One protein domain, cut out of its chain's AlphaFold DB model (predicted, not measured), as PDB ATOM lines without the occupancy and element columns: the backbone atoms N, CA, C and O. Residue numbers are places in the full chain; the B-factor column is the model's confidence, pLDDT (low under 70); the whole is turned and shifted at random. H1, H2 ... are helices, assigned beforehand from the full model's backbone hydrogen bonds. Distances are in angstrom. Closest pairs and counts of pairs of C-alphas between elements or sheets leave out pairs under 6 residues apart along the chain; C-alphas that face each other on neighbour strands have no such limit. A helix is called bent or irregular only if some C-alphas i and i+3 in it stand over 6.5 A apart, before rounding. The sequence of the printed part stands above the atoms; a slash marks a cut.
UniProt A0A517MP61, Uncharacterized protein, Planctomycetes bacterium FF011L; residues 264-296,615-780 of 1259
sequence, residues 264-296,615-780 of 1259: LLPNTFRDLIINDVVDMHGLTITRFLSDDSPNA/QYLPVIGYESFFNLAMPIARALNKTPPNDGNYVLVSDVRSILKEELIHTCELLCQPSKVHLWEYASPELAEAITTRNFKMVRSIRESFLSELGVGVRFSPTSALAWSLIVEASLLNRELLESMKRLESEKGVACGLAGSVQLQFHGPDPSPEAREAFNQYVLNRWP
ATOM      1  N   LEU A 264      15.734 -15.970  -5.597       91.19
ATOM      2  CA  LEU A 264      14.383 -16.419  -5.939       91.19
ATOM      3  C   LEU A 264      14.390 -17.866  -6.428       91.19
ATOM      4  O   LEU A 264      13.641 -18.679  -5.894       91.19
ATOM      5  N   LEU A 265      15.228 -18.188  -7.418       92.94
ATOM      6  CA  LEU A 265      15.320 -19.539  -7.975       92.94
ATOM      7  C   LEU A 265      15.683 -20.588  -6.906       92.94
ATOM      8  O   LEU A 265      14.895 -21.519  -6.741       92.94
ATOM      9  N   PRO A 266      16.799 -20.472  -6.155       92.06
ATOM     10  CA  PRO A 266      17.187 -21.508  -5.198       92.06
ATOM     11  C   PRO A 266      16.164 -21.689  -4.070       92.06
ATOM     12  O   PRO A 266      15.873 -22.825  -3.695       92.06
ATOM     13  N   ASN A 267      15.564 -20.606  -3.559       91.56
ATOM     14  CA  ASN A 267      14.556 -20.711  -2.500       91.56
ATOM     15  C   ASN A 267      13.233 -21.275  -3.022       91.56
ATOM     16  O   ASN A 267      12.696 -22.212  -2.436       91.56
ATOM     17  N   THR A 268      12.739 -20.763  -4.154       90.69
ATOM     18  CA  THR A 268      11.477 -21.232  -4.742       90.69
ATOM     19  C   THR A 268      11.594 -22.697  -5.136       90.69
ATOM     20  O   THR A 268      10.755 -23.503  -4.758       90.69
ATOM     21  N   PHE A 269      12.656 -23.078  -5.849       91.88
ATOM     22  CA  PHE A 269      12.842 -24.455  -6.297       91.88
ATOM     23  C   PHE A 269      12.980 -25.427  -5.114       91.88
ATOM     24  O   PHE A 269      12.388 -26.506  -5.135       91.88
ATOM     25  N   ARG A 270      13.682 -25.023  -4.043       92.94
ATOM     26  CA  ARG A 270      13.743 -25.780  -2.784       92.94
ATOM     27  C   ARG A 270      12.355 -25.981  -2.178       92.94
ATOM     28  O   ARG A 270      12.011 -27.115  -1.854       92.94
ATOM     29  N   ASP A 271      11.574 -24.915  -2.027       91.12
ATOM     30  CA  ASP A 271      10.247 -24.983  -1.407       91.12
ATOM     31  C   ASP A 271       9.280 -25.850  -2.224       91.12
ATOM     32  O   ASP A 271       8.547 -26.658  -1.653       91.12
ATOM     33  N   LEU A 272       9.333 -25.744  -3.556       91.00
ATOM     34  CA  LEU A 272       8.539 -26.564  -4.472       91.00
ATOM     35  C   LEU A 272       8.846 -28.056  -4.316       91.00
ATOM     36  O   LEU A 272       7.920 -28.850  -4.154       91.00
ATOM     37  N   ILE A 273      10.131 -28.436  -4.285       93.00
ATOM     38  CA  ILE A 273      10.522 -29.836  -4.074       93.00
ATOM     39  C   ILE A 273      10.107 -30.312  -2.684       93.00
ATOM     40  O   ILE A 273       9.620 -31.430  -2.544       93.00
ATOM     41  N   ILE A 274      10.313 -29.503  -1.639       93.44
ATOM     42  CA  ILE A 274       9.922 -29.889  -0.278       93.44
ATOM     43  C   ILE A 274       8.422 -30.172  -0.239       93.44
ATOM     44  O   ILE A 274       8.028 -31.219   0.271       93.44
ATOM     45  N   ASN A 275       7.597 -29.284  -0.797       90.88
ATOM     46  CA  ASN A 275       6.149 -29.471  -0.842       90.88
ATOM     47  C   ASN A 275       5.769 -30.740  -1.633       90.88
ATOM     48  O   ASN A 275       5.002 -31.556  -1.119       90.88
ATOM     49  N   ASP A 276       6.386 -30.987  -2.797       91.38
ATOM     50  CA  ASP A 276       6.153 -32.207  -3.591       91.38
ATOM     51  C   ASP A 276       6.537 -33.487  -2.824       91.38
ATOM     52  O   ASP A 276       5.775 -34.458  -2.781       91.38
ATOM     53  N   VAL A 277       7.692 -33.496  -2.147       93.62
ATOM     54  CA  VAL A 277       8.150 -34.643  -1.346       93.62
ATOM     55  C   VAL A 277       7.242 -34.869  -0.131       93.62
ATOM     56  O   VAL A 277       6.923 -36.019   0.194       93.62
ATOM     57  N   VAL A 278       6.793 -33.798   0.532       92.62
ATOM     58  CA  VAL A 278       5.818 -33.867   1.635       92.62
ATOM     59  C   VAL A 278       4.500 -34.466   1.146       92.62
ATOM     60  O   VAL A 278       3.924 -35.308   1.838       92.62
ATOM     61  N   ASP A 279       4.031 -34.104  -0.043       86.69
ATOM     62  CA  ASP A 279       2.780 -34.619  -0.606       86.69
ATOM     63  C   ASP A 279       2.880 -36.051  -1.124       86.69
ATOM     64  O   ASP A 279       1.914 -36.828  -1.028       86.69
ATOM     65  N   MET A 280       4.052 -36.424  -1.631       89.31
ATOM     66  CA  MET A 280       4.369 -37.785  -2.037       89.31
ATOM     67  C   MET A 280       4.399 -38.732  -0.823       89.31
ATOM     68  O   MET A 280       3.748 -39.785  -0.836       89.31
ATOM     69  N   HIS A 281       5.115 -38.360   0.244       92.38
ATOM     70  CA  HIS A 281       5.299 -39.204   1.431       92.38
ATOM     71  C   HIS A 281       4.152 -39.104   2.433       92.38
ATOM     72  O   HIS A 281       3.760 -40.119   3.004       92.38
ATOM     73  N   GLY A 282       3.581 -37.918   2.634       89.69
ATOM     74  CA  GLY A 282       2.634 -37.636   3.713       89.69
ATOM     75  C   GLY A 282       1.420 -38.557   3.696       89.69
ATOM     76  O   GLY A 282       1.147 -39.248   4.678       89.69
ATOM     77  N   LEU A 283       0.725 -38.646   2.558       84.00
ATOM     78  CA  LEU A 283      -0.433 -39.537   2.429       84.00
ATOM     79  C   LEU A 283      -0.031 -41.016   2.484       84.00
ATOM     80  O   LEU A 283      -0.746 -41.822   3.074       84.00
ATOM     81  N   THR A 284       1.093 -41.372   1.860       86.56
ATOM     82  CA  THR A 284       1.552 -42.762   1.744       86.56
ATOM     83  C   THR A 284       1.915 -43.336   3.111       86.56
ATOM     84  O   THR A 284       1.442 -44.408   3.482       86.56
ATOM     85  N   ILE A 285       2.676 -42.579   3.901       90.44
ATOM     86  CA  ILE A 285       3.047 -42.940   5.270       90.44
ATOM     87  C   ILE A 285       1.816 -42.941   6.165       90.44
ATOM     88  O   ILE A 285       1.623 -43.891   6.910       90.44
ATOM     89  N   THR A 286       0.944 -41.935   6.063       87.06
ATOM     90  CA  THR A 286      -0.270 -41.899   6.891       87.06
ATOM     91  C   THR A 286      -1.148 -43.123   6.655       87.06
ATOM     92  O   THR A 286      -1.589 -43.748   7.615       87.06
ATOM     93  N   ARG A 287      -1.367 -43.511   5.391       82.38
ATOM     94  CA  ARG A 287      -2.133 -44.718   5.045       82.38
ATOM     95  C   ARG A 287      -1.457 -45.984   5.551       82.38
ATOM     96  O   ARG A 287      -2.141 -46.832   6.101       82.38
ATOM     97  N   PHE A 288      -0.138 -46.079   5.404       85.88
ATOM     98  CA  PHE A 288       0.632 -47.208   5.914       85.88
ATOM     99  C   PHE A 288       0.543 -47.338   7.442       85.88
ATOM    100  O   PHE A 288       0.389 -48.440   7.952       85.88
ATOM    101  N   LEU A 289       0.611 -46.222   8.174       85.31
ATOM    102  CA  LEU A 289       0.540 -46.215   9.637       85.31
ATOM    103  C   LEU A 289      -0.884 -46.366  10.183       85.31
ATOM    104  O   LEU A 289      -1.043 -46.823  11.309       85.31
ATOM    105  N   SER A 290      -1.897 -45.987   9.402       78.56
ATOM    106  CA  SER A 290      -3.314 -46.150   9.761       78.56
ATOM    107  C   SER A 290      -3.875 -47.519   9.367       78.56
ATOM    108  O   SER A 290      -5.039 -47.803   9.638       78.56
ATOM    109  N   ASP A 291      -3.103 -48.348   8.660       76.00
ATOM    110  CA  ASP A 291      -3.513 -49.707   8.330       76.00
ATOM    111  C   ASP A 291      -3.477 -50.546   9.615       76.00
ATOM    112  O   ASP A 291      -2.411 -50.910  10.108       76.00
ATOM    113  N   ASP A 292      -4.662 -50.844  10.158       61.44
ATOM    114  CA  ASP A 292      -4.859 -51.638  11.380       61.44
ATOM    115  C   ASP A 292      -4.313 -53.072  11.271       61.44
ATOM    116  O   ASP A 292      -4.402 -53.842  12.231       61.44
ATOM    117  N   SER A 293      -3.777 -53.491  10.117       67.81
ATOM    118  CA  SER A 293      -3.169 -54.807  10.013       67.81
ATOM    119  C   SER A 293      -1.912 -54.880  10.899       67.81
ATOM    120  O   SER A 293      -0.888 -54.267  10.588       67.81
ATOM    121  N   PRO A 294      -1.912 -55.706  11.970       63.06
ATOM    122  CA  PRO A 294      -0.752 -55.849  12.858       63.06
ATOM    123  C   PRO A 294       0.501 -56.366  12.130       63.06
ATOM    124  O   PRO A 294       1.595 -56.341  12.682       63.06
ATOM    125  N   ASN A 295       0.349 -56.800  10.874       71.81
ATOM    126  CA  ASN A 295       1.400 -57.354  10.036       71.81
ATOM    127  C   ASN A 295       2.050 -56.328   9.088       71.81
ATOM    128  O   ASN A 295       3.094 -56.655   8.535       71.81
ATOM    129  N   ALA A 296       1.483 -55.138   8.839       74.62
ATOM    130  CA  ALA A 296       2.024 -54.229   7.812       74.62
ATOM    131  C   ALA A 296       3.429 -53.711   8.164       74.62
ATOM    132  O   ALA A 296       4.346 -53.741   7.339       74.62
ATOM    133  N   GLN A 615       5.211 -46.962  -9.237       90.50
ATOM    134  CA  GLN A 615       6.622 -46.567  -9.342       90.50
ATOM    135  C   GLN A 615       7.211 -46.139  -7.996       90.50
ATOM    136  O   GLN A 615       8.426 -46.197  -7.833       90.50
ATOM    137  N   TYR A 616       6.376 -45.728  -7.040       90.94
ATOM    138  CA  TYR A 616       6.824 -45.109  -5.796       90.94
ATOM    139  C   TYR A 616       7.788 -46.001  -4.992       90.94
ATOM    140  O   TYR A 616       8.929 -45.607  -4.750       90.94
ATOM    141  N   LEU A 617       7.388 -47.228  -4.639       90.12
ATOM    142  CA  LEU A 617       8.243 -48.135  -3.859       90.12
ATOM    143  C   LEU A 617       9.519 -48.576  -4.597       90.12
ATOM    144  O   LEU A 617      10.585 -48.519  -3.982       90.12
ATOM    145  N   PRO A 618       9.479 -48.967  -5.888       91.00
ATOM    146  CA  PRO A 618      10.697 -49.282  -6.635       91.00
ATOM    147  C   PRO A 618      11.714 -48.132  -6.682       91.00
ATOM    148  O   PRO A 618      12.916 -48.374  -6.563       91.00
ATOM    149  N   VAL A 619      11.244 -46.885  -6.816       94.50
ATOM    150  CA  VAL A 619      12.104 -45.693  -6.896       94.50
ATOM    151  C   VAL A 619      12.670 -45.317  -5.522       94.50
ATOM    152  O   VAL A 619      13.888 -45.181  -5.369       94.50
ATOM    153  N   ILE A 620      11.822 -45.205  -4.496       94.69
ATOM    154  CA  ILE A 620      12.244 -44.803  -3.142       94.69
ATOM    155  C   ILE A 620      13.039 -45.915  -2.442       94.69
ATOM    156  O   ILE A 620      14.088 -45.650  -1.849       94.69
ATOM    157  N   GLY A 621      12.594 -47.165  -2.575       92.44
ATOM    158  CA  GLY A 621      13.164 -48.349  -1.927       92.44
ATOM    159  C   GLY A 621      12.436 -48.737  -0.646       92.44
ATOM    160  O   GLY A 621      11.995 -47.872   0.113       92.44
ATOM    161  N   TYR A 622      12.343 -50.044  -0.390       89.31
ATOM    162  CA  TYR A 622      11.680 -50.580   0.802       89.31
ATOM    163  C   TYR A 622      12.428 -50.179   2.070       89.31
ATOM    164  O   TYR A 622      11.813 -49.742   3.043       89.31
ATOM    165  N   GLU A 623      13.759 -50.259   2.044       89.75
ATOM    166  CA  GLU A 623      14.608 -49.804   3.140       89.75
ATOM    167  C   GLU A 623      14.421 -48.310   3.451       89.75
ATOM    168  O   GLU A 623      14.212 -47.949   4.610       89.75
ATOM    169  N   SER A 624      14.472 -47.444   2.436       92.38
ATOM    170  CA  SER A 624      14.303 -45.995   2.607       92.38
ATOM    171  C   SER A 624      12.924 -45.661   3.170       92.38
ATOM    172  O   SER A 624      12.814 -44.887   4.120       92.38
ATOM    173  N   PHE A 625      11.873 -46.288   2.632       93.88
ATOM    174  CA  PHE A 625      10.506 -46.098   3.110       93.88
ATOM    175  C   PHE A 625      10.342 -46.564   4.563       93.88
ATOM    176  O   PHE A 625       9.764 -45.848   5.376       93.88
ATOM    177  N   PHE A 626      10.919 -47.712   4.932       92.62
ATOM    178  CA  PHE A 626      10.928 -48.202   6.312       92.62
ATOM    179  C   PHE A 626      11.666 -47.258   7.270       92.62
ATOM    180  O   PHE A 626      11.151 -46.935   8.345       92.62
ATOM    181  N   ASN A 627      12.853 -46.786   6.875       91.25
ATOM    182  CA  ASN A 627      13.656 -45.843   7.659       91.25
ATOM    183  C   ASN A 627      12.946 -44.499   7.857       91.25
ATOM    184  O   ASN A 627      13.257 -43.799   8.816       91.25
ATOM    185  N   LEU A 628      11.999 -44.151   6.982       93.94
ATOM    186  CA  LEU A 628      11.177 -42.953   7.094       93.94
ATOM    187  C   LEU A 628       9.912 -43.185   7.936       93.94
ATOM    188  O   LEU A 628       9.647 -42.436   8.875       93.94
ATOM    189  N   ALA A 629       9.151 -44.244   7.648       92.62
ATOM    190  CA  ALA A 629       7.871 -44.523   8.301       92.62
ATOM    191  C   ALA A 629       8.023 -44.879   9.790       92.62
ATOM    192  O   ALA A 629       7.225 -44.435  10.614       92.62
ATOM    193  N   MET A 630       9.055 -45.645  10.168       91.25
ATOM    194  CA  MET A 630       9.203 -46.122  11.551       91.25
ATOM    195  C   MET A 630       9.536 -45.024  12.573       91.25
ATOM    196  O   MET A 630       8.936 -45.034  13.652       91.25
ATOM    197  N   PRO A 631      10.469 -44.084  12.318       91.50
ATOM    198  CA  PRO A 631      10.682 -42.953  13.217       91.50
ATOM    199  C   PRO A 631       9.433 -42.088  13.378       91.50
ATOM    200  O   PRO A 631       9.115 -41.713  14.506       91.50
ATOM    201  N   ILE A 632       8.694 -41.844  12.289       91.44
ATOM    202  CA  ILE A 632       7.440 -41.079  12.319       91.44
ATOM    203  C   ILE A 632       6.399 -41.806  13.177       91.44
ATOM    204  O   ILE A 632       5.843 -41.201  14.087       91.44
ATOM    205  N   ALA A 633       6.213 -43.115  12.985       88.69
ATOM    206  CA  ALA A 633       5.331 -43.927  13.826       88.69
ATOM    207  C   ALA A 633       5.687 -43.803  15.317       88.69
ATOM    208  O   ALA A 633       4.829 -43.570  16.163       88.69
ATOM    209  N   ARG A 634       6.980 -43.898  15.653       88.38
ATOM    210  CA  ARG A 634       7.463 -43.769  17.038       88.38
ATOM    211  C   ARG A 634       7.267 -42.367  17.614       88.38
ATOM    212  O   ARG A 634       7.074 -42.252  18.824       88.38
ATOM    213  N   ALA A 635       7.376 -41.329  16.788       88.06
ATOM    214  CA  ALA A 635       7.139 -39.950  17.196       88.06
ATOM    215  C   ALA A 635       5.648 -39.718  17.481       88.06
ATOM    216  O   ALA A 635       5.301 -39.175  18.529       88.06
ATOM    217  N   LEU A 636       4.776 -40.210  16.597       86.00
ATOM    218  CA  LEU A 636       3.328 -40.049  16.706       86.00
ATOM    219  C   LEU A 636       2.718 -40.881  17.835       86.00
ATOM    220  O   LEU A 636       1.852 -40.371  18.540       86.00
ATOM    221  N   ASN A 637       3.240 -42.079  18.116       80.25
ATOM    222  CA  ASN A 637       2.795 -42.930  19.234       80.25
ATOM    223  C   ASN A 637       2.942 -42.284  20.628       80.25
ATOM    224  O   ASN A 637       2.539 -42.880  21.619       80.25
ATOM    225  N   LYS A 638       3.580 -41.112  20.737       75.31
ATOM    226  CA  LYS A 638       3.713 -40.356  21.994       75.31
ATOM    227  C   LYS A 638       2.797 -39.133  22.066       75.31
ATOM    228  O   LYS A 638       2.856 -38.396  23.050       75.31
ATOM    229  N   THR A 639       2.025 -38.864  21.016       73.62
ATOM    230  CA  THR A 639       1.215 -37.648  20.909       73.62
ATOM    231  C   THR A 639      -0.251 -37.940  21.263       73.62
ATOM    232  O   THR A 639      -0.836 -38.847  20.676       73.62
ATOM    233  N   PRO A 640      -0.882 -37.149  22.158       59.12
ATOM    234  CA  PRO A 640      -2.246 -37.388  22.646       59.12
ATOM    235  C   PRO A 640      -3.365 -37.568  21.597       59.12
ATOM    236  O   PRO A 640      -4.309 -38.294  21.900       59.12
ATOM    237  N   PRO A 641      -3.344 -36.943  20.393       61.31
ATOM    238  CA  PRO A 641      -4.369 -37.224  19.382       61.31
ATOM    239  C   PRO A 641      -4.214 -38.601  18.718       61.31
ATOM    240  O   PRO A 641      -5.188 -39.116  18.179       61.31
ATOM    241  N   ASN A 642      -3.023 -39.203  18.787       63.75
ATOM    242  CA  ASN A 642      -2.683 -40.455  18.114       63.75
ATOM    243  C   ASN A 642      -2.632 -41.659  19.087       63.75
ATOM    244  O   ASN A 642      -2.287 -42.764  18.679       63.75
ATOM    245  N   ASP A 643      -3.042 -41.483  20.355       59.94
ATOM    246  CA  ASP A 643      -3.104 -42.523  21.409       59.94
ATOM    247  C   ASP A 643      -4.159 -43.638  21.139       59.94
ATOM    248  O   ASP A 643      -4.477 -44.434  22.023       59.94
ATOM    249  N   GLY A 644      -4.706 -43.732  19.919       56.91
ATOM    250  CA  GLY A 644      -5.805 -44.635  19.554       56.91
ATOM    251  C   GLY A 644      -5.801 -45.141  18.106       56.91
ATOM    252  O   GLY A 644      -6.873 -45.251  17.527       56.91
ATOM    253  N   ASN A 645      -4.630 -45.442  17.527       62.94
ATOM    254  CA  ASN A 645      -4.419 -45.978  16.159       62.94
ATOM    255  C   ASN A 645      -4.709 -45.038  14.974       62.94
ATOM    256  O   ASN A 645      -4.545 -45.439  13.824       62.94
ATOM    257  N   TYR A 646      -5.093 -43.787  15.201       70.31
ATOM    258  CA  TYR A 646      -5.298 -42.842  14.104       70.31
ATOM    259  C   TYR A 646      -4.058 -41.984  13.925       70.31
ATOM    260  O   TYR A 646      -3.557 -41.431  14.895       70.31
ATOM    261  N   VAL A 647      -3.566 -41.883  12.690       79.31
ATOM    262  CA  VAL A 647      -2.462 -40.994  12.327       79.31
ATOM    263  C   VAL A 647      -3.008 -39.861  11.469       79.31
ATOM    264  O   VAL A 647      -3.556 -40.091  10.391       79.31
ATOM    265  N   LEU A 648      -2.867 -38.624  11.942       81.19
ATOM    266  CA  LEU A 648      -3.286 -37.447  11.186       81.19
ATOM    267  C   LEU A 648      -2.269 -37.112  10.085       81.19
ATOM    268  O   LEU A 648      -1.074 -36.959  10.344       81.19
ATOM    269  N   VAL A 649      -2.756 -36.916   8.852       83.25
ATOM    270  CA  VAL A 649      -1.912 -36.548   7.696       83.25
ATOM    271  C   VAL A 649      -1.172 -35.234   7.950       83.25
ATOM    272  O   VAL A 649      -0.024 -35.085   7.541       83.25
ATOM    273  N   SER A 650      -1.809 -34.285   8.638       83.31
ATOM    274  CA  SER A 650      -1.205 -32.999   9.003       83.31
ATOM    275  C   SER A 650       0.025 -33.160   9.893       83.31
ATOM    276  O   SER A 650       1.028 -32.491   9.657       83.31
ATOM    277  N   ASP A 651      -0.024 -34.075  10.862       87.31
ATOM    278  CA  ASP A 651       1.079 -34.304  11.799       87.31
ATOM    279  C   ASP A 651       2.255 -34.954  11.067       87.31
ATOM    280  O   ASP A 651       3.398 -34.512  11.194       87.31
ATOM    281  N   VAL A 652       1.964 -35.944  10.213       90.31
ATOM    282  CA  VAL A 652       2.968 -36.573   9.342       90.31
ATOM    283  C   VAL A 652       3.603 -35.537   8.416       90.31
ATOM    284  O   VAL A 652       4.827 -35.479   8.323       90.31
ATOM    285  N   ARG A 653       2.803 -34.690   7.754       90.75
ATOM    286  CA  ARG A 653       3.305 -33.623   6.875       90.75
ATOM    287  C   ARG A 653       4.181 -32.621   7.630       90.75
ATOM    288  O   ARG A 653       5.215 -32.228   7.097       90.75
ATOM    289  N   SER A 654       3.806 -32.236   8.852       90.06
ATOM    290  CA  SER A 654       4.598 -31.318   9.681       90.06
ATOM    291  C   SER A 654       5.961 -31.915  10.029       90.06
ATOM    292  O   SER A 654       6.981 -31.273   9.789       90.06
ATOM    293  N   ILE A 655       5.987 -33.166  10.506       93.31
ATOM    294  CA  ILE A 655       7.235 -33.875  10.833       93.31
ATOM    295  C   ILE A 655       8.111 -34.021   9.582       93.31
ATOM    296  O   ILE A 655       9.307 -33.745   9.624       93.31
ATOM    297  N   LEU A 656       7.520 -34.412   8.449       94.94
ATOM    298  CA  LEU A 656       8.245 -34.531   7.182       94.94
ATOM    299  C   LEU A 656       8.835 -33.195   6.732       94.94
ATOM    300  O   LEU A 656       9.973 -33.171   6.274       94.94
ATOM    301  N   LYS A 657       8.085 -32.094   6.857       93.62
ATOM    302  CA  LYS A 657       8.545 -30.761   6.454       93.62
ATOM    303  C   LYS A 657       9.734 -30.302   7.298       93.62
ATOM    304  O   LYS A 657      10.707 -29.811   6.733       93.62
ATOM    305  N   GLU A 658       9.695 -30.510   8.614       94.19
ATOM    306  CA  GLU A 658      10.821 -30.210   9.511       94.19
ATOM    307  C   GLU A 658      12.067 -31.037   9.154       94.19
ATOM    308  O   GLU A 658      13.151 -30.484   8.950       94.19
ATOM    309  N   GLU A 659      11.909 -32.350   8.976       95.44
ATOM    310  CA  GLU A 659      13.010 -33.241   8.590       95.44
ATOM    311  C   GLU A 659      13.572 -32.909   7.196       95.44
ATOM    312  O   GLU A 659      14.785 -32.973   6.974       95.44
ATOM    313  N   LEU A 660      12.724 -32.509   6.243       95.50
ATOM    314  CA  LEU A 660      13.142 -32.102   4.898       95.50
ATOM    315  C   LEU A 660      13.924 -30.794   4.899       95.50
ATOM    316  O   LEU A 660      14.919 -30.697   4.183       95.50
ATOM    317  N   ILE A 661      13.533 -29.814   5.718       94.00
ATOM    318  CA  ILE A 661      14.281 -28.559   5.861       94.00
ATOM    319  C   ILE A 661      15.718 -28.862   6.303       94.00
ATOM    320  O   ILE A 661      16.655 -28.395   5.647       94.00
ATOM    321  N   HIS A 662      15.893 -29.712   7.319       94.50
ATOM    322  CA  HIS A 662      17.211 -30.145   7.797       94.50
ATOM    323  C   HIS A 662      17.965 -31.022   6.792       94.50
ATOM    324  O   HIS A 662      19.188 -30.935   6.666       94.50
ATOM    325  N   THR A 663      17.248 -31.849   6.032       95.62
ATOM    326  CA  THR A 663      17.840 -32.660   4.963       95.62
ATOM    327  C   THR A 663      18.377 -31.780   3.831       95.62
ATOM    328  O   THR A 663      19.488 -32.005   3.352       95.62
ATOM    329  N   CYS A 664      17.642 -30.740   3.431       94.25
ATOM    330  CA  CYS A 664      18.129 -29.747   2.474       94.25
ATOM    331  C   CYS A 664      19.367 -29.023   3.013       94.25
ATOM    332  O   CYS A 664      20.345 -28.895   2.288       94.25
ATOM    333  N   GLU A 665      19.370 -28.602   4.282       94.38
ATOM    334  CA  GLU A 665      20.546 -27.977   4.909       94.38
ATOM    335  C   GLU A 665      21.776 -28.894   4.876       94.38
ATOM    336  O   GLU A 665      22.878 -28.427   4.587       94.38
ATOM    337  N   LEU A 666      21.594 -30.201   5.109       94.56
ATOM    338  CA  LEU A 666      22.652 -31.206   4.978       94.56
ATOM    339  C   LEU A 666      23.191 -31.283   3.540       94.56
ATOM    340  O   LEU A 666      24.407 -31.304   3.352       94.56
ATOM    341  N   LEU A 667      22.311 -31.309   2.536       95.06
ATOM    342  CA  LEU A 667      22.698 -31.353   1.118       95.06
ATOM    343  C   LEU A 667      23.321 -30.038   0.622       95.06
ATOM    344  O   LEU A 667      24.092 -30.048  -0.335       95.06
ATOM    345  N   CYS A 668      23.023 -28.911   1.270       94.38
ATOM    346  CA  CYS A 668      23.635 -27.613   0.981       94.38
ATOM    347  C   CYS A 668      25.030 -27.443   1.611       94.38
ATOM    348  O   CYS A 668      25.705 -26.452   1.330       94.38
ATOM    349  N   GLN A 669      25.492 -28.371   2.459       95.19
ATOM    350  CA  GLN A 669      26.841 -28.293   3.025       95.19
ATOM    351  C   GLN A 669      27.897 -28.394   1.914       95.19
ATOM    352  O   GLN A 669      27.790 -29.292   1.081       95.19
ATOM    353  N   PRO A 670      28.979 -27.584   1.936       95.25
ATOM    354  CA  PRO A 670      30.017 -27.602   0.897       95.25
ATOM    355  C   PRO A 670      30.614 -28.989   0.617       95.25
ATOM    356  O   PRO A 670      30.988 -29.295  -0.509       95.25
ATOM    357  N   SER A 671      30.673 -29.857   1.633       95.19
ATOM    358  CA  SER A 671      31.166 -31.235   1.518       95.19
ATOM    359  C   SER A 671      30.201 -32.189   0.814       95.19
ATOM    360  O   SER A 671      30.614 -33.288   0.457       95.19
ATOM    361  N   LYS A 672      28.933 -31.806   0.639       95.25
ATOM    362  CA  LYS A 672      27.839 -32.632   0.112       95.25
ATOM    363  C   LYS A 672      27.158 -32.032  -1.119       95.25
ATOM    364  O   LYS A 672      26.329 -32.714  -1.707       95.25
ATOM    365  N   VAL A 673      27.553 -30.835  -1.568       94.81
ATOM    366  CA  VAL A 673      26.988 -30.198  -2.776       94.81
ATOM    367  C   VAL A 673      27.124 -31.081  -4.023       94.81
ATOM    368  O   VAL A 673      26.192 -31.130  -4.817       94.81
ATOM    369  N   HIS A 674      28.219 -31.840  -4.161       95.25
ATOM    370  CA  HIS A 674      28.420 -32.782  -5.276       95.25
ATOM    371  C   HIS A 674      27.308 -33.838  -5.385       95.25
ATOM    372  O   HIS A 674      27.051 -34.354  -6.465       95.25
ATOM    373  N   LEU A 675      26.590 -34.133  -4.295       96.00
ATOM    374  CA  LEU A 675      25.487 -35.089  -4.328       96.00
ATOM    375  C   LEU A 675      24.296 -34.605  -5.169       96.00
ATOM    376  O   LEU A 675      23.483 -35.426  -5.586       96.00
ATOM    377  N   TRP A 676      24.193 -33.303  -5.449       95.25
ATOM    378  CA  TRP A 676      23.196 -32.778  -6.383       95.25
ATOM    379  C   TRP A 676      23.468 -33.191  -7.835       95.25
ATOM    380  O   TRP A 676      22.529 -33.227  -8.618       95.25
ATOM    381  N   GLU A 677      24.692 -33.606  -8.188       94.44
ATOM    382  CA  GLU A 677      25.017 -34.120  -9.531       94.44
ATOM    383  C   GLU A 677      24.241 -35.407  -9.867       94.44
ATOM    384  O   GLU A 677      23.990 -35.702 -11.036       94.44
ATOM    385  N   TYR A 678      23.778 -36.137  -8.844       96.06
ATOM    386  CA  TYR A 678      22.894 -37.292  -9.003       96.06
ATOM    387  C   TYR A 678      21.482 -36.920  -9.486       96.06
ATOM    388  O   TYR A 678      20.775 -37.798  -9.986       96.06
ATOM    389  N   ALA A 679      21.063 -35.650  -9.390       94.69
ATOM    390  CA  ALA A 679      19.802 -35.151  -9.952       94.69
ATOM    391  C   ALA A 679      19.921 -34.944 -11.478       94.69
ATOM    392  O   ALA A 679      19.625 -33.884 -12.032       94.69
ATOM    393  N   SER A 680      20.386 -35.985 -12.166       92.69
ATOM    394  CA  SER A 680      20.726 -35.970 -13.581       92.69
ATOM    395  C   SER A 680      19.501 -36.237 -14.471       92.69
ATOM    396  O   SER A 680      18.519 -36.856 -14.041       92.69
ATOM    397  N   PRO A 681      19.536 -35.821 -15.751       92.75
ATOM    398  CA  PRO A 681      18.505 -36.196 -16.722       92.75
ATOM    399  C   PRO A 681      18.407 -37.719 -16.906       92.75
ATOM    400  O   PRO A 681      17.318 -38.223 -17.170       92.75
ATOM    401  N   GLU A 682      19.511 -38.449 -16.713       94.88
ATOM    402  CA  GLU A 682      19.548 -39.914 -16.783       94.88
ATOM    403  C   GLU A 682      18.672 -40.550 -15.699       94.88
ATOM    404  O   GLU A 682      17.967 -41.523 -15.970       94.88
ATOM    405  N   LEU A 683      18.656 -39.982 -14.485       96.25
ATOM    406  CA  LEU A 683      17.771 -40.441 -13.414       96.25
ATOM    407  C   LEU A 683      16.298 -40.217 -13.786       96.25
ATOM    408  O   LEU A 683      15.484 -41.139 -13.673       96.25
ATOM    409  N   ALA A 684      15.954 -39.029 -14.288       94.75
ATOM    410  CA  ALA A 684      14.592 -38.718 -14.726       94.75
ATOM    411  C   ALA A 684      14.128 -39.634 -15.882       94.75
ATOM    412  O   ALA A 684      12.983 -40.114 -15.900       94.75
ATOM    413  N   GLU A 685      15.014 -39.929 -16.836       95.00
ATOM    414  CA  GLU A 685      14.766 -40.875 -17.927       95.00
ATOM    415  C   GLU A 685      14.599 -42.309 -17.407       95.00
ATOM    416  O   GLU A 685      13.630 -42.983 -17.762       95.00
ATOM    417  N   ALA A 686      15.463 -42.768 -16.499       95.69
ATOM    418  CA  ALA A 686      15.366 -44.096 -15.896       95.69
ATOM    419  C   ALA A 686      14.039 -44.295 -15.140       95.69
ATOM    420  O   ALA A 686      13.399 -45.342 -15.265       95.69
ATOM    421  N   ILE A 687      13.578 -43.281 -14.403       95.06
ATOM    422  CA  ILE A 687      12.295 -43.321 -13.685       95.06
ATOM    423  C   ILE A 687      11.119 -43.400 -14.668       95.06
ATOM    424  O   ILE A 687      10.210 -44.223 -14.498       95.06
ATOM    425  N   THR A 688      11.133 -42.575 -15.717       91.81
ATOM    426  CA  THR A 688      10.037 -42.545 -16.701       91.81
ATOM    427  C   THR A 688       9.966 -43.778 -17.582       91.81
ATOM    428  O   THR A 688       8.872 -44.289 -17.820       91.81
ATOM    429  N   THR A 689      11.113 -44.311 -17.994       94.12
ATOM    430  CA  THR A 689      11.214 -45.578 -18.736       94.12
ATOM    431  C   THR A 689      11.005 -46.809 -17.849       94.12
ATOM    432  O   THR A 689      10.976 -47.929 -18.358       94.12
ATOM    433  N   ARG A 690      10.812 -46.624 -16.530       94.56
ATOM    434  CA  ARG A 690      10.680 -47.694 -15.525       94.56
ATOM    435  C   ARG A 690      11.894 -48.628 -15.486       94.56
ATOM    436  O   ARG A 690      11.772 -49.800 -15.130       94.56
ATOM    437  N   ASN A 691      13.078 -48.111 -15.811       93.81
ATOM    438  CA  ASN A 691      14.341 -48.819 -15.650       93.81
ATOM    439  C   ASN A 691      14.776 -48.790 -14.174       93.81
ATOM    440  O   ASN A 691      15.718 -48.098 -13.782       93.81
ATOM    441  N   PHE A 692      14.058 -49.541 -13.334       90.69
ATOM    442  CA  PHE A 692      14.292 -49.578 -11.888       90.69
ATOM    443  C   PHE A 692      15.680 -50.114 -11.517       90.69
ATOM    444  O   PHE A 692      16.192 -49.754 -10.459       90.69
ATOM    445  N   LYS A 693      16.321 -50.896 -12.400       86.19
ATOM    446  CA  LYS A 693      17.723 -51.315 -12.257       86.19
ATOM    447  C   LYS A 693      18.647 -50.106 -12.166       86.19
ATOM    448  O   LYS A 693      19.426 -49.990 -11.222       86.19
ATOM    449  N   MET A 694      18.530 -49.200 -13.134       91.62
ATOM    450  CA  MET A 694      19.353 -47.995 -13.191       91.62
ATOM    451  C   MET A 694      19.053 -47.074 -12.006       91.62
ATOM    452  O   MET A 694      19.977 -46.658 -11.314       91.62
ATOM    453  N   VAL A 695      17.772 -46.839 -11.692       94.62
ATOM    454  CA  VAL A 695      17.362 -46.014 -10.536       94.62
ATOM    455  C   VAL A 695      17.972 -46.536  -9.233       94.62
ATOM    456  O   VAL A 695      18.518 -45.774  -8.441       94.62
ATOM    457  N   ARG A 696      17.918 -47.852  -9.024       89.69
ATOM    458  CA  ARG A 696      18.471 -48.526  -7.848       89.69
ATOM    459  C   ARG A 696      19.998 -48.441  -7.798       89.69
ATOM    460  O   ARG A 696      20.535 -48.196  -6.724       89.69
ATOM    461  N   SER A 697      20.680 -48.583  -8.936       91.06
ATOM    462  CA  SER A 697      22.134 -48.398  -9.028       91.06
ATOM    463  C   SER A 697      22.543 -46.973  -8.650       91.06
ATOM    464  O   SER A 697      23.433 -46.791  -7.825       91.06
ATOM    465  N   ILE A 698      21.862 -45.964  -9.204       95.69
ATOM    466  CA  ILE A 698      22.102 -44.546  -8.891       95.69
ATOM    467  C   ILE A 698      21.851 -44.289  -7.397       95.69
ATOM    468  O   ILE A 698      22.675 -43.664  -6.730       95.69
ATOM    469  N   ARG A 699      20.758 -44.837  -6.846       95.38
ATOM    470  CA  ARG A 699      20.424 -44.742  -5.418       95.38
ATOM    471  C   ARG A 699      21.519 -45.311  -4.525       95.38
ATOM    472  O   ARG A 699      21.838 -44.723  -3.498       95.38
ATOM    473  N   GLU A 700      22.074 -46.467  -4.872       91.12
ATOM    474  CA  GLU A 700      23.111 -47.112  -4.064       91.12
ATOM    475  C   GLU A 700      24.427 -46.346  -4.085       91.12
ATOM    476  O   GLU A 700      25.029 -46.179  -3.021       91.12
ATOM    477  N   SER A 701      24.821 -45.819  -5.245       93.94
ATOM    478  CA  SER A 701      25.966 -44.912  -5.358       93.94
ATOM    479  C   SER A 701      25.761 -43.671  -4.486       93.94
ATOM    480  O   SER A 701      26.579 -43.405  -3.603       93.94
ATOM    481  N   PHE A 702      24.605 -43.011  -4.605       96.12
ATOM    482  CA  PHE A 702      24.239 -41.853  -3.784       96.12
ATOM    483  C   PHE A 702      24.291 -42.154  -2.273       96.12
ATOM    484  O   PHE A 702      24.934 -41.441  -1.497       96.12
ATOM    485  N   LEU A 703      23.655 -43.244  -1.829       93.00
ATOM    486  CA  LEU A 703      23.627 -43.629  -0.412       93.00
ATOM    487  C   LEU A 703      25.013 -44.025   0.119       93.00
ATOM    488  O   LEU A 703      25.270 -43.886   1.318       93.00
ATOM    489  N   SER A 704      25.901 -44.528  -0.741       90.94
ATOM    490  CA  SER A 704      27.274 -44.865  -0.360       90.94
ATOM    491  C   SER A 704      28.118 -43.619  -0.067       90.94
ATOM    492  O   SER A 704      28.861 -43.609   0.917       90.94
ATOM    493  N   GLU A 705      27.927 -42.541  -0.831       94.56
ATOM    494  CA  GLU A 705      28.642 -41.267  -0.666       94.56
ATOM    495  C   GLU A 705      28.100 -40.408   0.487       94.56
ATOM    496  O   GLU A 705      28.827 -39.609   1.096       94.56
ATOM    497  N   LEU A 706      26.830 -40.592   0.865       92.00
ATOM    498  CA  LEU A 706      26.234 -39.890   2.003       92.00
ATOM    499  C   LEU A 706      26.930 -40.256   3.331       92.00
ATOM    500  O   LEU A 706      27.130 -39.386   4.184       92.00
ATOM    501  N   GLY A 707      27.394 -41.504   3.458       88.06
ATOM    502  CA  GLY A 707      28.166 -42.024   4.588       88.06
ATOM    503  C   GLY A 707      27.397 -43.031   5.454       88.06
ATOM    504  O   GLY A 707      26.179 -42.961   5.617       88.06
ATOM    505  N   VAL A 708      28.129 -43.975   6.061       80.50
ATOM    506  CA  VAL A 708      27.563 -45.151   6.765       80.50
ATOM    507  C   VAL A 708      26.647 -44.774   7.939       80.50
ATOM    508  O   VAL A 708      25.663 -45.463   8.190       80.50
ATOM    509  N   GLY A 709      26.938 -43.672   8.640       81.56
ATOM    510  CA  GLY A 709      26.139 -43.217   9.785       81.56
ATOM    511  C   GLY A 709      24.774 -42.631   9.410       81.56
ATOM    512  O   GLY A 709      23.856 -42.675  10.224       81.56
ATOM    513  N   VAL A 710      24.627 -42.114   8.185       85.88
ATOM    514  CA  VAL A 710      23.396 -41.450   7.716       85.88
ATOM    515  C   VAL A 710      22.541 -42.397   6.875       85.88
ATOM    516  O   VAL A 710      21.328 -42.256   6.858       85.88
ATOM    517  N   ARG A 711      23.131 -43.421   6.244       84.00
ATOM    518  CA  ARG A 711      22.439 -44.367   5.344       84.00
ATOM    519  C   ARG A 711      21.165 -45.011   5.913       84.00
ATOM    520  O   ARG A 711      20.273 -45.364   5.153       84.00
ATOM    521  N   PHE A 712      21.088 -45.199   7.229       84.56
ATOM    522  CA  PHE A 712      19.929 -45.814   7.890       84.56
ATOM    523  C   PHE A 712      19.032 -44.798   8.617       84.56
ATOM    524  O   PHE A 712      18.163 -45.193   9.393       84.56
ATOM    525  N   SER A 713      19.255 -43.499   8.408       91.56
ATOM    526  CA  SER A 713      18.451 -42.430   9.001       91.56
ATOM    527  C   SER A 713      17.300 -42.017   8.070       91.56
ATOM    528  O   SER A 713      17.425 -42.167   6.848       91.56
ATOM    529  N   PRO A 714      16.201 -41.447   8.604       93.50
ATOM    530  CA  PRO A 714      15.135 -40.864   7.782       93.50
ATOM    531  C   PRO A 714      15.672 -39.772   6.841       93.50
ATOM    532  O   PRO A 714      15.229 -39.670   5.700       93.50
ATOM    533  N   THR A 715      16.703 -39.037   7.269       94.88
ATOM    534  CA  THR A 715      17.400 -38.012   6.478       94.88
ATOM    535  C   THR A 715      17.944 -38.563   5.160       94.88
ATOM    536  O   THR A 715      17.849 -37.890   4.145       94.88
ATOM    537  N   SER A 716      18.484 -39.789   5.127       94.38
ATOM    538  CA  SER A 716      18.981 -40.379   3.870       94.38
ATOM    539  C   SER A 716      17.868 -40.720   2.882       94.38
ATOM    540  O   SER A 716      18.014 -40.485   1.682       94.38
ATOM    541  N   ALA A 717      16.740 -41.225   3.388       94.81
ATOM    542  CA  ALA A 717      15.567 -41.532   2.582       94.81
ATOM    543  C   ALA A 717      14.958 -40.252   1.992       94.81
ATOM    544  O   ALA A 717      14.621 -40.207   0.807       94.81
ATOM    545  N   LEU A 718      14.873 -39.193   2.802       96.81
ATOM    546  CA  LEU A 718      14.426 -37.875   2.360       96.81
ATOM    547  C   LEU A 718      15.420 -37.236   1.390       96.81
ATOM    548  O   LEU A 718      14.991 -36.682   0.387       96.81
ATOM    549  N   ALA A 719      16.728 -37.383   1.613       97.00
ATOM    550  CA  ALA A 719      17.753 -36.849   0.719       97.00
ATOM    551  C   ALA A 719      17.654 -37.487  -0.669       97.00
ATOM    552  O   ALA A 719      17.640 -36.779  -1.670       97.00
ATOM    553  N   TRP A 720      17.490 -38.812  -0.733       97.38
ATOM    554  CA  TRP A 720      17.233 -39.502  -1.997       97.38
ATOM    555  C   TRP A 720      15.932 -39.029  -2.657       97.38
ATOM    556  O   TRP A 720      15.899 -38.792  -3.862       97.38
ATOM    557  N   SER A 721      14.874 -38.837  -1.867       96.62
ATOM    558  CA  SER A 721      13.587 -38.339  -2.372       96.62
ATOM    559  C   SER A 721      13.708 -36.932  -2.968       96.62
ATOM    560  O   SER A 721      13.152 -36.684  -4.030       96.62
ATOM    561  N   LEU A 722      14.481 -36.041  -2.336       96.44
ATOM    562  CA  LEU A 722      14.776 -34.702  -2.855       96.44
ATOM    563  C   LEU A 722      15.505 -34.767  -4.205       96.44
ATOM    564  O   LEU A 722      15.148 -34.024  -5.111       96.44
ATOM    565  N   ILE A 723      16.494 -35.655  -4.359       97.25
ATOM    566  CA  ILE A 723      17.236 -35.829  -5.622       97.25
ATOM    567  C   ILE A 723      16.328 -36.360  -6.737       97.25
ATOM    568  O   ILE A 723      16.367 -35.859  -7.864       97.25
ATOM    569  N   VAL A 724      15.485 -37.344  -6.418       96.44
ATOM    570  CA  VAL A 724      14.486 -37.887  -7.346       96.44
ATOM    571  C   VAL A 724      13.546 -36.782  -7.824       96.44
ATOM    572  O   VAL A 724      13.430 -36.565  -9.031       96.44
ATOM    573  N   GLU A 725      12.931 -36.047  -6.899       95.06
ATOM    574  CA  GLU A 725      11.983 -34.982  -7.231       95.06
ATOM    575  C   GLU A 725      12.653 -33.820  -7.975       95.06
ATOM    576  O   GLU A 725      12.141 -33.365  -8.995       95.06
ATOM    577  N   ALA A 726      13.858 -33.409  -7.568       95.50
ATOM    578  CA  ALA A 726      14.629 -32.383  -8.265       95.50
ATOM    579  C   ALA A 726      14.927 -32.757  -9.723       95.50
ATOM    580  O   ALA A 726      14.804 -31.909 -10.610       95.50
ATOM    581  N   SER A 727      15.281 -34.021  -9.990       95.00
ATOM    582  CA  SER A 727      15.562 -34.495 -11.352       95.00
ATOM    583  C   SER A 727      14.317 -34.453 -12.249       95.00
ATOM    584  O   SER A 727      14.383 -34.010 -13.400       95.00
ATOM    585  N   LEU A 728      13.162 -34.857 -11.709       94.62
ATOM    586  CA  LEU A 728      11.893 -34.884 -12.430       94.62
ATOM    587  C   LEU A 728      11.358 -33.464 -12.656       94.62
ATOM    588  O   LEU A 728      10.932 -33.150 -13.771       94.62
ATOM    589  N   LEU A 729      11.440 -32.597 -11.642       93.25
ATOM    590  CA  LEU A 729      10.958 -31.217 -11.708       93.25
ATOM    591  C   LEU A 729      11.819 -30.373 -12.648       93.25
ATOM    592  O   LEU A 729      11.286 -29.597 -13.436       93.25
ATOM    593  N   ASN A 730      13.143 -30.565 -12.637       93.69
ATOM    594  CA  ASN A 730      14.052 -29.887 -13.564       93.69
ATOM    595  C   ASN A 730      13.705 -30.207 -15.025       93.69
ATOM    596  O   ASN A 730      13.705 -29.318 -15.877       93.69
ATOM    597  N   ARG A 731      13.368 -31.470 -15.320       92.19
ATOM    598  CA  ARG A 731      12.942 -31.869 -16.665       92.19
ATOM    599  C   ARG A 731      11.598 -31.245 -17.044       92.19
ATOM    600  O   ARG A 731      11.499 -30.700 -18.140       92.19
ATOM    601  N   GLU A 732      10.598 -31.285 -16.162       90.81
ATOM    602  CA  GLU A 732       9.285 -30.680 -16.448       90.81
ATOM    603  C   GLU A 732       9.391 -29.157 -16.613       90.81
ATOM    604  O   GLU A 732       8.759 -28.595 -17.504       90.81
ATOM    605  N   LEU A 733      10.243 -28.482 -15.835       91.44
ATOM    606  CA  LEU A 733      10.501 -27.045 -15.974       91.44
ATOM    607  C   LEU A 733      11.120 -26.711 -17.334       91.44
ATOM    608  O   LEU A 733      10.646 -25.803 -18.014       91.44
ATOM    609  N   LEU A 734      12.124 -27.478 -17.769       91.25
ATOM    610  CA  LEU A 734      12.727 -27.329 -19.096       91.25
ATOM    611  C   LEU A 734      11.711 -27.565 -20.221       91.25
ATOM    612  O   LEU A 734      11.708 -26.841 -21.218       91.25
ATOM    613  N   GLU A 735      10.853 -28.576 -20.088       89.75
ATOM    614  CA  GLU A 735       9.777 -28.824 -21.048       89.75
ATOM    615  C   GLU A 735       8.746 -27.694 -21.052       89.75
ATOM    616  O   GLU A 735       8.338 -27.251 -22.125       89.75
ATOM    617  N   SER A 736       8.364 -27.189 -19.882       89.06
ATOM    618  CA  SER A 736       7.402 -26.096 -19.739       89.06
ATOM    619  C   SER A 736       7.935 -24.784 -20.317       89.06
ATOM    620  O   SER A 736       7.221 -24.103 -21.052       89.06
ATOM    621  N   MET A 737       9.218 -24.473 -20.110       90.56
ATOM    622  CA  MET A 737       9.882 -23.343 -20.768       90.56
ATOM    623  C   MET A 737       9.835 -23.484 -22.294       90.56
ATOM    624  O   MET A 737       9.410 -22.553 -22.973       90.56
ATOM    625  N   LYS A 738      10.163 -24.661 -22.849       89.94
ATOM    626  CA  LYS A 738      10.067 -24.914 -24.304       89.94
ATOM    627  C   LYS A 738       8.636 -24.781 -24.832       89.94
ATOM    628  O   LYS A 738       8.433 -24.236 -25.917       89.94
ATOM    629  N   ARG A 739       7.640 -25.264 -24.076       88.12
ATOM    630  CA  ARG A 739       6.216 -25.095 -24.412       88.12
ATOM    631  C   ARG A 739       5.858 -23.606 -24.444       88.12
ATOM    632  O   ARG A 739       5.319 -23.149 -25.449       88.12
ATOM    633  N   LEU A 740       6.257 -22.833 -23.433       87.88
ATOM    634  CA  LEU A 740       6.008 -21.389 -23.366       87.88
ATOM    635  C   LEU A 740       6.664 -20.622 -24.525       87.88
ATOM    636  O   LEU A 740       6.021 -19.750 -25.114       87.88
ATOM    637  N   GLU A 741       7.907 -20.963 -24.884       88.75
ATOM    638  CA  GLU A 741       8.598 -20.387 -26.047       88.75
ATOM    639  C   GLU A 741       7.823 -20.662 -27.343       88.75
ATOM    640  O   GLU A 741       7.663 -19.762 -28.170       88.75
ATOM    641  N   SER A 742       7.280 -21.876 -27.499       87.81
ATOM    642  CA  SER A 742       6.476 -22.250 -28.670       87.81
ATOM    643  C   SER A 742       5.099 -21.573 -28.718       87.81
ATOM    644  O   SER A 742       4.623 -21.243 -29.802       87.81
ATOM    645  N   GLU A 743       4.474 -21.331 -27.562       86.94
ATOM    646  CA  GLU A 743       3.133 -20.741 -27.453       86.94
ATOM    647  C   GLU A 743       3.146 -19.216 -27.596       86.94
ATOM    648  O   GLU A 743       2.317 -18.652 -28.311       86.94
ATOM    649  N   LYS A 744       4.072 -18.533 -26.908       85.19
ATOM    650  CA  LYS A 744       4.133 -17.061 -26.862       85.19
ATOM    651  C   LYS A 744       5.147 -16.460 -27.837       85.19
ATOM    652  O   LYS A 744       5.121 -15.252 -28.055       85.19
ATOM    653  N   GLY A 745       6.043 -17.267 -28.412       84.94
ATOM    654  CA  GLY A 745       7.108 -16.789 -29.301       84.94
ATOM    655  C   GLY A 745       8.164 -15.928 -28.596       84.94
ATOM    656  O   GLY A 745       8.843 -15.139 -29.251       84.94
ATOM    657  N   VAL A 746       8.286 -16.040 -27.269       82.88
ATOM    658  CA  VAL A 746       9.255 -15.293 -26.453       82.88
ATOM    659  C   VAL A 746      10.359 -16.244 -26.020       82.88
ATOM    660  O   VAL A 746      10.054 -17.277 -25.441       82.88
ATOM    661  N   ALA A 747      11.624 -15.905 -26.277       78.25
ATOM    662  CA  ALA A 747      12.759 -16.712 -25.831       78.25
ATOM    663  C   ALA A 747      12.956 -16.565 -24.312       78.25
ATOM    664  O   ALA A 747      13.169 -15.458 -23.820       78.25
ATOM    665  N   CYS A 748      12.944 -17.676 -23.578       73.00
ATOM    666  CA  CYS A 748      13.196 -17.733 -22.134       73.00
ATOM    667  C   CYS A 748      14.694 -17.888 -21.816       73.00
ATOM    668  O   CYS A 748      15.060 -18.364 -20.749       73.00
ATOM    669  N   GLY A 749      15.578 -17.528 -22.753       72.19
ATOM    670  CA  GLY A 749      17.026 -17.638 -22.569       72.19
ATOM    671  C   GLY A 749      17.589 -19.057 -22.714       72.19
ATOM    672  O   GLY A 749      18.774 -19.248 -22.467       72.19
ATOM    673  N   LEU A 750      16.810 -20.039 -23.193       73.50
ATOM    674  CA  LEU A 750      17.265 -21.418 -23.462       73.50
ATOM    675  C   LEU A 750      18.218 -21.544 -24.674       73.50
ATOM    676  O   LEU A 750      18.360 -22.619 -25.257       73.50
ATOM    677  N   ALA A 751      18.859 -20.454 -25.102       54.66
ATOM    678  CA  ALA A 751      19.666 -20.388 -26.314       54.66
ATOM    679  C   ALA A 751      21.013 -21.124 -26.147       54.66
ATOM    680  O   ALA A 751      22.061 -20.508 -25.989       54.66
ATOM    681  N   GLY A 752      20.991 -22.459 -26.201       61.03
ATOM    682  CA  GLY A 752      22.184 -23.304 -26.179       61.03
ATOM    683  C   GLY A 752      21.875 -24.799 -26.057       61.03
ATOM    684  O   GLY A 752      20.817 -25.203 -25.591       61.03
ATOM    685  N   SER A 753      22.825 -25.645 -26.463       54.12
ATOM    686  CA  SER A 753      22.786 -27.109 -26.288       54.12
ATOM    687  C   SER A 753      23.141 -27.569 -24.864       54.12
ATOM    688  O   SER A 753      23.332 -28.762 -24.639       54.12
ATOM    689  N   VAL A 754      23.292 -26.640 -23.916       61.97
ATOM    690  CA  VAL A 754      23.679 -26.928 -22.531       61.97
ATOM    691  C   VAL A 754      22.411 -27.141 -21.708       61.97
ATOM    692  O   VAL A 754      21.545 -26.272 -21.649       61.97
ATOM    693  N   GLN A 755      22.281 -28.314 -21.088       76.06
ATOM    694  CA  GLN A 755      21.203 -28.589 -20.141       76.06
ATOM    695  C   GLN A 755      21.407 -27.726 -18.892       76.06
ATOM    696  O   GLN A 755      22.294 -27.995 -18.087       76.06
ATOM    697  N   LEU A 756      20.595 -26.677 -18.750       86.62
ATOM    698  CA  LEU A 756      20.577 -25.851 -17.546       86.62
ATOM    699  C   LEU A 756      20.087 -26.680 -16.352       86.62
ATOM    700  O   LEU A 756      19.121 -27.442 -16.453       86.62
ATOM    701  N   GLN A 757      20.769 -26.522 -15.220       89.50
ATOM    702  CA  GLN A 757      20.395 -27.115 -13.941       89.50
ATOM    703  C   GLN A 757      19.774 -26.025 -13.067       89.50
ATOM    704  O   GLN A 757      20.440 -25.055 -12.708       89.50
ATOM    705  N   PHE A 758      18.490 -26.179 -12.745       91.69
ATOM    706  CA  PHE A 758      17.737 -25.255 -11.886       91.69
ATOM    707  C   PHE A 758      17.751 -25.664 -10.405       91.69
ATOM    708  O   PHE A 758      17.235 -24.937  -9.561       91.69
ATOM    709  N   HIS A 759      18.332 -26.825 -10.095       91.88
ATOM    710  CA  HIS A 759      18.412 -27.397  -8.755       91.88
ATOM    711  C   HIS A 759      19.754 -27.103  -8.067       91.88
ATOM    712  O   HIS A 759      20.721 -26.688  -8.704       91.88
ATOM    713  N   GLY A 760      19.818 -27.378  -6.762       90.44
ATOM    714  CA  GLY A 760      21.009 -27.175  -5.935       90.44
ATOM    715  C   GLY A 760      21.028 -25.833  -5.189       90.44
ATOM    716  O   GLY A 760      20.146 -24.996  -5.383       90.44
ATOM    717  N   PRO A 761      22.013 -25.629  -4.294       89.88
ATOM    718  CA  PRO A 761      22.094 -24.432  -3.454       89.88
ATOM    719  C   PRO A 761      22.491 -23.165  -4.223       89.88
ATOM    720  O   PRO A 761      22.108 -22.071  -3.823       89.88
ATOM    721  N   ASP A 762      23.265 -23.310  -5.301       91.38
ATOM    722  CA  ASP A 762      23.837 -22.199  -6.067       91.38
ATOM    723  C   ASP A 762      23.688 -22.478  -7.576       91.38
ATOM    724  O   ASP A 762      24.655 -22.851  -8.241       91.38
ATOM    725  N   PRO A 763      22.465 -22.371  -8.137       91.75
ATOM    726  CA  PRO A 763      22.243 -22.592  -9.566       91.75
ATOM    727  C   PRO A 763      23.007 -21.551 -10.393       91.75
ATOM    728  O   PRO A 763      23.222 -20.427  -9.929       91.75
ATOM    729  N   SER A 764      23.399 -21.893 -11.624       92.12
ATOM    730  CA  SER A 764      24.200 -20.999 -12.472       92.12
ATOM    731  C   SER A 764      23.487 -19.656 -12.733       92.12
ATOM    732  O   SER A 764      22.254 -19.609 -12.773       92.12
ATOM    733  N   PRO A 765      24.221 -18.543 -12.939       91.06
ATOM    734  CA  PRO A 765      23.599 -17.243 -13.211       91.06
ATOM    735  C   PRO A 765      22.749 -17.261 -14.491       91.06
ATOM    736  O   PRO A 765      21.715 -16.603 -14.555       91.06
ATOM    737  N   GLU A 766      23.135 -18.072 -15.481       90.62
ATOM    738  CA  GLU A 766      22.351 -18.295 -16.701       90.62
ATOM    739  C   GLU A 766      21.008 -18.977 -16.401       90.62
ATOM    740  O   GLU A 766      19.980 -18.570 -16.939       90.62
ATOM    741  N   ALA A 767      20.987 -19.968 -15.499       91.19
ATOM    742  CA  ALA A 767      19.752 -20.619 -15.066       91.19
ATOM    743  C   ALA A 767      18.843 -19.658 -14.281       91.19
ATOM    744  O   ALA A 767      17.627 -19.678 -14.470       91.19
ATOM    745  N   ARG A 768      19.410 -18.778 -13.445       92.19
ATOM    746  CA  ARG A 768      18.640 -17.748 -12.719       92.19
ATOM    747  C   ARG A 768      17.972 -16.768 -13.669       92.19
ATOM    748  O   ARG A 768      16.777 -16.527 -13.541       92.19
ATOM    749  N   GLU A 769      18.713 -16.254 -14.647       91.56
ATOM    750  CA  GLU A 769      18.156 -15.325 -15.631       91.56
ATOM    751  C   GLU A 769      17.082 -16.002 -16.491       91.56
ATOM    752  O   GLU A 769      15.997 -15.448 -16.667       91.56
ATOM    753  N   ALA A 770      17.325 -17.234 -16.955       91.31
ATOM    754  CA  ALA A 770      16.333 -18.004 -17.707       91.31
ATOM    755  C   ALA A 770      15.047 -18.238 -16.895       91.31
ATOM    756  O   ALA A 770      13.938 -18.082 -17.414       91.31
ATOM    757  N   PHE A 771      15.177 -18.553 -15.601       92.75
ATOM    758  CA  PHE A 771      14.032 -18.695 -14.705       92.75
ATOM    759  C   PHE A 771      13.302 -17.366 -14.479       92.75
ATOM    760  O   PHE A 771      12.077 -17.334 -14.547       92.75
ATOM    761  N   ASN A 772      14.021 -16.258 -14.286       92.69
ATOM    762  CA  ASN A 772      13.418 -14.933 -14.121       92.69
ATOM    763  C   ASN A 772      12.612 -14.522 -15.363       92.69
ATOM    764  O   ASN A 772      11.462 -14.095 -15.241       92.69
ATOM    765  N   GLN A 773      13.169 -14.722 -16.562       90.94
ATOM    766  CA  GLN A 773      12.456 -14.481 -17.821       90.94
ATOM    767  C   GLN A 773      11.242 -15.404 -17.964       90.94
ATOM    768  O   GLN A 773      10.160 -14.955 -18.348       90.94
ATOM    769  N   TYR A 774      11.384 -16.684 -17.613       91.12
ATOM    770  CA  TYR A 774      10.266 -17.623 -17.595       91.12
ATOM    771  C   TYR A 774       9.145 -17.157 -16.654       91.12
ATOM    772  O   TYR A 774       7.987 -17.139 -17.070       91.12
ATOM    773  N   VAL A 775       9.469 -16.705 -15.437       90.94
ATOM    774  CA  VAL A 775       8.480 -16.220 -14.461       90.94
ATOM    775  C   VAL A 775       7.741 -14.986 -14.978       90.94
ATOM    776  O   VAL A 775       6.512 -14.971 -14.954       90.94
ATOM    777  N   LEU A 776       8.460 -13.988 -15.510       89.31
ATOM    778  CA  LEU A 776       7.856 -12.775 -16.082       89.31
ATOM    779  C   LEU A 776       6.908 -13.088 -17.245       89.31
ATOM    780  O   LEU A 776       5.846 -12.475 -17.372       89.31
ATOM    781  N   ASN A 777       7.286 -14.048 -18.090       88.69
ATOM    782  CA  ASN A 777       6.516 -14.411 -19.273       88.69
ATOM    783  C   ASN A 777       5.337 -15.329 -18.948       88.69
ATOM    784  O   ASN A 777       4.278 -15.202 -19.568       88.69
ATOM    785  N   ARG A 778       5.496 -16.274 -18.017       86.38
ATOM    786  CA  ARG A 778       4.448 -17.226 -17.630       86.38
ATOM    787  C   ARG A 778       3.399 -16.558 -16.753       86.38
ATOM    788  O   ARG A 778       2.218 -16.699 -17.065       86.38
ATOM    789  N   TRP A 779       3.834 -15.804 -15.741       86.44
ATOM    790  CA  TRP A 779       2.974 -15.165 -14.747       86.44
ATOM    791  C   TRP A 779       3.146 -13.633 -14.737       86.44
ATOM    792  O   TRP A 779       3.716 -13.072 -13.795       86.44
ATOM    793  N   PRO A 780       2.653 -12.913 -15.764       85.44
ATOM    794  CA  PRO A 780       2.664 -11.454 -15.747       85.44
ATOM    795  C   PRO A 780       1.837 -10.911 -14.574       85.44
ATOM    796  O   PRO A 780       0.752 -11.426 -14.285       85.44
TER     797      PRO A 780
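AT A GLANCE: This is residues 264 to 296 and 615 to 780 of the 1259 residues of an uncharacterized protein of Planctomycetes bacterium FF011L (UniProt A0A517MP61). Two long helices, H1 and H8, cross as an uneven X; H6 and H7 pack on H8 on the side away from H1, and H3 and H4 pack round its first residues, 714 to 719. The later half of H8, residues 745 to 764 and H9 make one end of the long axis; residues 290 to 296 and 637 to 648 lie toward the other. The printed part has 199 residues with nine named helices, H1 to H9 in chain order, and no named strand: all helix, with mostly crossed packing. It is compact, with a radius of gyration of the C-alphas of 18.4 A, but elongated in outline, spanning 57 by 37 by 32 A.

IN THESE COORDINATES: Find C-alpha 264 at (14.383, -16.419, -5.939); from there H1, residues 264 to 289, runs 36.4 A and is only just irregular, with C-alphas 280 and 283 6.8 A apart. Past the cut come H2, residues 615 to 620, H3, 622 to 636, and H4, 649 to 667, 26.0 A long. Next are H5, 673 to 678, H6, 681 to 688, and H7, 692 to 706. H8, 714 to 744, begins at C-alpha 714, (15.135, -40.864, 7.782), and runs 43.4 A. H9, 765 to 778, ends at C-alpha 778, (4.448, -17.226, -17.630).

HOW THE PARTS SIT: Start at Ile 273 of H1: its C-alpha is 6.2 A from that of Glu 725, the closest pair with H8, the hub, at a steep tilt of 56 degrees, opposite ways. H1 also touches H4, closest at C-alphas 282 and 653, 5.2 A. H1 and H9 only just touch, with 3 pairs of C-alphas within 8 A, closest at 265 and 768, 6.1 A. H2 touches H7, C-alphas 618 and 692 being closest at 6.4 A. On H8, look for the closest C-alphas 628 and 714 with H3, 4.5 A, 663 and 715 with H4, 5.6 A, 684 and 728 with H6, 5.2 A, and 699 and 720 with H7, 7.0 A. H5 touches H7 at a shallow tilt of 11 degrees, opposite ways, closest at C-alphas 675 and 702, 6.9 A. H1 stays apart from H5, H6 and H7. Every O i to N i+4 pair is within hydrogen-bond range in H2, H4, H6, H7, H8 and H9; H1 has 20 of 22, H3 9 of 11, and H5 0 of 2 but 3 of 3 O i to N i+3 pairs.

THE WHOLE: The C-alphas farthest apart, of Pro 294 and Gly 745, are 58.0 A apart. Residues 297 to 614 are not printed; C-alphas 296 and 615 stand 19.3 A apart across the cut. The links H3 to H4 and H8 to H9 are long. The pLDDT is under 70 at residues 292 to 294, 640 to 645 and 751 to 754.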